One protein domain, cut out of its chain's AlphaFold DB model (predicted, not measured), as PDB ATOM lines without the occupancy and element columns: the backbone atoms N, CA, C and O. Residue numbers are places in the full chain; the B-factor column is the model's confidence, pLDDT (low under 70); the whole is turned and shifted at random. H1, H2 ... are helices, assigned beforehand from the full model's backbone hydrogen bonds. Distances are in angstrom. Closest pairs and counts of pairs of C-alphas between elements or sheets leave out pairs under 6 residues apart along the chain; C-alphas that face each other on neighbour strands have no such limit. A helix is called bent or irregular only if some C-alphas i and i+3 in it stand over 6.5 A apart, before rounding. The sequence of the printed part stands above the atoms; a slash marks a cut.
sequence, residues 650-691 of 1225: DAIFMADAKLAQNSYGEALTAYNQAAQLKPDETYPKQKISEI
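This is residues 650 to 691 of the 1225 residues of an uncharacterized protein of Bacteroidetes bacterium HGW-Bacteroidetes-4 (UniProt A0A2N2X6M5). There is little regular structure here: the printed part, with no named strand, folds into three rough legs, of which the first holds the short helix H1 toward one end and the second, folding back, holds the still shorter H2, which packs on H1. After H2, residues 671 to 691 run to the opposite end, turn near Lys 678 and fold back. The printed part has 42 residues, 10 of them in the two named helices, with no named strand; the class is all helix. It is compact, radius of gyration of the C-alphas 10.4 A, yet elongated, spanning 31 by 18 by 12 A.

The printed part begins with C-alpha 650 at (38.694, 55.679, 156.492) and leads to H1, residues 656 to 661, 10.5 A from first to last C-alpha, with C-alpha 656 at (32.857, 44.294, 164.610). H2, residues 667 to 670, is 6.6 A long and ends at (28.823, 51.433, 163.095); it is only just irregular, C-alphas 667 and 670 being 6.6 A apart.

H1 and H2 touch, the closest C-alphas being those of Lys 658 and Ala 667, 4.6 A apart. In H1, 0 of 2 O i to N i+4 pairs and 1 of 3 O i to N i+3 pairs are within hydrogen-bond range; H2 is too short for an i+4 pair.

The C-alphas farthest apart, of Asn 662 and Lys 678, are 31.3 A apart. The printed part has no cut, and the link from H1 to H2 is tight. Mean pLDDT of the printed part is 71.6; 12 residues are under 70, among them 664 to 667.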
ATOM      1  N   ASP A 650      38.310  55.918 155.072       75.69
ATOM      2  CA  ASP A 650      38.694  55.679 156.492       75.69
ATOM      3  C   ASP A 650      37.721  54.907 157.442       75.69
ATOM      4  O   ASP A 650      37.934  54.904 158.654       75.69
ATOM      5  N   ALA A 651      36.642  54.268 156.964       76.50
ATOM      6  CA  ALA A 651      35.423  54.086 157.789       76.50
ATOM      7  C   ALA A 651      34.986  52.661 158.242       76.50
ATOM      8  O   ALA A 651      34.036  52.558 159.014       76.50
ATOM      9  N   ILE A 652      35.606  51.555 157.802       79.62
ATOM     10  CA  ILE A 652      35.092  50.182 158.087       79.62
ATOM     11  C   ILE A 652      35.354  49.692 159.530       79.62
ATOM     12  O   ILE A 652      34.545  48.967 160.103       79.62
ATOM     13  N   PHE A 653      36.492  50.066 160.118       76.19
ATOM     14  CA  PHE A 653      37.133  49.351 161.236       76.19
ATOM     15  C   PHE A 653      36.365  49.327 162.577       76.19
ATOM     16  O   PHE A 653      36.643  48.492 163.433       76.19
ATOM     17  N   MET A 654      35.415  50.238 162.803       73.69
ATOM     18  CA  MET A 654      34.844  50.472 164.142       73.69
ATOM     19  C   MET A 654      33.712  49.509 164.552       73.69
ATOM     20  O   MET A 654      33.208  49.620 165.670       73.69
ATOM     21  N   ALA A 655      33.268  48.608 163.671       74.25
ATOM     22  CA  ALA A 655      31.958  47.968 163.806       74.25
ATOM     23  C   ALA A 655      31.944  46.594 164.496       74.25
ATOM     24  O   ALA A 655      31.141  46.377 165.408       74.25
ATOM     25  N   ASP A 656      32.841  45.679 164.118       77.38
ATOM     26  CA  ASP A 656      32.857  44.294 164.610       77.38
ATOM     27  C   ASP A 656      32.941  44.183 166.146       77.38
ATOM     28  O   ASP A 656      32.309  43.318 166.757       77.38
ATOM     29  N   ALA A 657      33.669  45.103 166.788       75.31
ATOM     30  CA  ALA A 657      33.987  45.066 168.217       75.31
ATOM     31  C   ALA A 657      32.767  45.120 169.160       75.31
ATOM     32  O   ALA A 657      32.854  44.658 170.300       75.31
ATOM     33  N   LYS A 658      31.631  45.682 168.721       77.81
ATOM     34  CA  LYS A 658      30.452  45.877 169.583       77.81
ATOM     35  C   LYS A 658      29.550  44.646 169.707       77.81
ATOM     36  O   LYS A 658      28.814  44.543 170.686       77.81
ATOM     37  N   LEU A 659      29.622  43.695 168.772       73.56
ATOM     38  CA  LEU A 659      28.731  42.526 168.764       73.56
ATOM     39  C   LEU A 659      29.036  41.533 169.897       73.56
ATOM     40  O   LEU A 659      28.124  40.940 170.465       73.56
ATOM     41  N   ALA A 660      30.310  41.401 170.274       66.25
ATOM     42  CA  ALA A 660      30.772  40.443 171.281       66.25
ATOM     43  C   ALA A 660      30.377  40.787 172.735       66.25
ATOM     44  O   ALA A 660      30.635  39.997 173.639       66.25
ATOM     45  N   GLN A 661      29.780  41.959 172.983       73.06
ATOM     46  CA  GLN A 661      29.453  42.449 174.332       73.06
ATOM     47  C   GLN A 661      28.014  42.132 174.770       73.06
ATOM     48  O   GLN A 661      27.605  42.536 175.854       73.06
ATOM     49  N   ASN A 662      27.218  41.464 173.926       54.94
ATOM     50  CA  ASN A 662      25.762  41.308 174.073       54.94
ATOM     51  C   ASN A 662      24.981  42.647 174.144       54.94
ATOM     52  O   ASN A 662      23.769  42.653 174.360       54.94
ATOM     53  N   SER A 663      25.639  43.784 173.867       72.12
ATOM     54  CA  SER A 663      25.023  45.085 173.563       72.12
ATOM     55  C   SER A 663      24.370  45.054 172.177       72.12
ATOM     56  O   SER A 663      24.804  45.723 171.237       72.12
ATOM     57  N   TYR A 664      23.313  44.256 172.048       60.22
ATOM     58  CA  TYR A 664      22.641  43.923 170.790       60.22
ATOM     59  C   TYR A 664      22.170  45.145 169.971       60.22
ATOM     60  O   TYR A 664      22.107  45.068 168.749       60.22
ATOM     61  N   GLY A 665      21.933  46.301 170.600       63.94
ATOM     62  CA  GLY A 665      21.637  47.551 169.887       63.94
ATOM     63  C   GLY A 665      22.850  48.278 169.279       63.94
ATOM     64  O   GLY A 665      22.704  48.951 168.265       63.94
ATOM     65  N   GLU A 666      24.049  48.170 169.860       67.69
ATOM     66  CA  GLU A 666      25.192  49.028 169.488       67.69
ATOM     67  C   GLU A 666      25.977  48.513 168.274       67.69
ATOM     68  O   GLU A 666      26.457  49.304 167.460       67.69
ATOM     69  N   ALA A 667      26.073  47.189 168.120       59.34
ATOM     70  CA  ALA A 667      26.730  46.549 166.975       59.34
ATOM     71  C   ALA A 667      26.055  46.868 165.631       59.34
ATOM     72  O   ALA A 667      26.680  46.790 164.575       59.34
ATOM     73  N   LEU A 668      24.778  47.250 165.681       72.25
ATOM     74  CA  LEU A 668      23.934  47.551 164.531       72.25
ATOM     75  C   LEU A 668      24.354  48.838 163.796       72.25
ATOM     76  O   LEU A 668      24.109  48.978 162.600       72.25
ATOM     77  N   THR A 669      24.965  49.792 164.506       70.06
ATOM     78  CA  THR A 669      25.116  51.177 164.027       70.06
ATOM     79  C   THR A 669      26.353  51.375 163.154       70.06
ATOM     80  O   THR A 669      26.239  51.847 162.021       70.06
ATOM     81  N   ALA A 670      27.536  51.019 163.665       73.00
ATOM     82  CA  ALA A 670      28.823  51.433 163.095       73.00
ATOM     83  C   ALA A 670      29.098  50.877 161.683       73.00
ATOM     84  O   ALA A 670      29.756  51.539 160.882       73.00
ATOM     85  N   TYR A 671      28.524  49.723 161.334       73.81
ATOM     86  CA  TYR A 671      28.605  49.156 159.984       73.81
ATOM     87  C   TYR A 671      28.037  50.092 158.889       73.81
ATOM     88  O   TYR A 671      28.458  50.021 157.736       73.81
ATOM     89  N   ASN A 672      27.118  51.009 159.207       71.19
ATOM     90  CA  ASN A 672      26.408  51.788 158.182       71.19
ATOM     91  C   ASN A 672      27.189  52.980 157.586       71.19
ATOM     92  O   ASN A 672      26.758  53.521 156.570       71.19
ATOM     93  N   GLN A 673      28.317  53.416 158.166       73.50
ATOM     94  CA  GLN A 673      28.979  54.661 157.729       73.50
ATOM     95  C   GLN A 673      29.907  54.531 156.510       73.50
ATOM     96  O   GLN A 673      30.098  55.509 155.789       73.50
ATOM     97  N   ALA A 674      30.482  53.357 156.242       69.50
ATOM     98  CA  ALA A 674      31.532  53.231 155.224       69.50
ATOM     99  C   ALA A 674      31.048  53.350 153.763       69.50
ATOM    100  O   ALA A 674      31.851  53.587 152.863       69.50
ATOM    101  N   ALA A 675      29.744  53.223 153.515       74.62
ATOM    102  CA  ALA A 675      29.164  53.072 152.179       74.62
ATOM    103  C   ALA A 675      28.837  54.399 151.446       74.62
ATOM    104  O   ALA A 675      27.893  54.433 150.661       74.62
ATOM    105  N   GLN A 676      29.555  55.504 151.709       65.12
ATOM    106  CA  GLN A 676      29.226  56.825 151.129       65.12
ATOM    107  C   GLN A 676      30.348  57.547 150.361       65.12
ATOM    108  O   GLN A 676      30.046  58.224 149.381       65.12
ATOM    109  N   LEU A 677      31.625  57.448 150.756       75.62
ATOM    110  CA  LEU A 677      32.696  58.248 150.118       75.62
ATOM    111  C   LEU A 677      33.118  57.731 148.728       75.62
ATOM    112  O   LEU A 677      33.599  58.509 147.906       75.62
ATOM    113  N   LYS A 678      32.872  56.446 148.464       69.50
ATOM    114  CA  LYS A 678      32.513  55.880 147.154       69.50
ATOM    115  C   LYS A 678      31.367  54.892 147.439       69.50
ATOM    116  O   LYS A 678      31.574  54.048 148.313       69.50
ATOM    117  N   PRO A 679      30.173  54.997 146.828       62.34
ATOM    118  CA  PRO A 679      28.986  54.257 147.295       62.34
ATOM    119  C   PRO A 679      28.961  52.724 147.097       62.34
ATOM    120  O   PRO A 679      27.947  52.092 147.389       62.34
ATOM    121  N   ASP A 680      30.036  52.112 146.598       71.88
ATOM    122  CA  ASP A 680      29.958  50.872 145.809       71.88
ATOM    123  C   ASP A 680      30.269  49.561 146.584       71.88
ATOM    124  O   ASP A 680      30.500  48.517 145.979       71.88
ATOM    125  N   GLU A 681      30.267  49.589 147.926       77.50
ATOM    126  CA  GLU A 681      30.800  48.514 148.796       77.50
ATOM    127  C   GLU A 681      29.749  47.629 149.526       77.50
ATOM    128  O   GLU A 681      28.563  47.971 149.678       77.50
ATOM    129  N   THR A 682      30.177  46.444 150.002       68.06
ATOM    130  CA  THR A 682      29.261  45.345 150.416       68.06
ATOM    131  C   THR A 682      29.371  44.820 151.858       68.06
ATOM    132  O   THR A 682      28.321  44.640 152.481       68.06
ATOM    133  N   TYR A 683      30.578  44.591 152.399       75.75
ATOM    134  CA  TYR A 683      30.847  43.898 153.688       75.75
ATOM    135  C   TYR A 683      29.892  44.211 154.864       75.75
ATOM    136  O   TYR A 683      29.405  43.267 155.491       75.75
ATOM    137  N   PRO A 684      29.544  45.480 155.170       74.50
ATOM    138  CA  PRO A 684      28.896  45.810 156.444       74.50
ATOM    139  C   PRO A 684      27.461  45.287 156.641       74.50
ATOM    140  O   PRO A 684      26.928  45.321 157.749       74.50
ATOM    141  N   LYS A 685      26.796  44.824 155.578       73.94
ATOM    142  CA  LYS A 685      25.344  44.569 155.570       73.94
ATOM    143  C   LYS A 685      24.922  43.284 156.304       73.94
ATOM    144  O   LYS A 685      23.744  43.123 156.613       73.94
ATOM    145  N   GLN A 686      25.845  42.357 156.574       72.31
ATOM    146  CA  GLN A 686      25.493  40.972 156.928       72.31
ATOM    147  C   GLN A 686      25.305  40.719 158.438       72.31
ATOM    148  O   GLN A 686      24.442  39.934 158.828       72.31
ATOM    149  N   LYS A 687      26.064  41.406 159.305       75.56
ATOM    150  CA  LYS A 687      26.084  41.165 160.767       75.56
ATOM    151  C   LYS A 687      24.875  41.715 161.543       75.56
ATOM    152  O   LYS A 687      24.768  41.523 162.748       75.56
ATOM    153  N   ILE A 688      23.941  42.344 160.834       77.38
ATOM    154  CA  ILE A 688      22.726  42.985 161.352       77.38
ATOM    155  C   ILE A 688      21.651  41.976 161.817       77.38
ATOM    156  O   ILE A 688      20.891  42.270 162.736       77.38
ATOM    157  N   SER A 689      21.572  40.792 161.195       72.62
ATOM    158  CA  SER A 689      20.416  39.880 161.337       72.62
ATOM    159  C   SER A 689      20.467  38.965 162.574       72.62
ATOM    160  O   SER A 689      19.450  38.671 163.200       72.62
ATOM    161  N   GLU A 690      21.672  38.545 162.967       64.81
ATOM    162  CA  GLU A 690      21.961  37.519 163.994       64.81
ATOM    163  C   GLU A 690      21.469  37.903 165.412       64.81
ATOM    164  O   GLU A 690      21.289  37.066 166.292       64.81
ATOM    165  N   ILE A 691      21.214  39.196 165.600       73.25
ATOM    166  CA  ILE A 691      20.976  39.910 166.856       73.25
ATOM    167  C   ILE A 691      19.547  39.710 167.416       73.25
ATOM    168  O   ILE A 691      19.318  39.848 168.617       73.25
TER     169      ILE A 691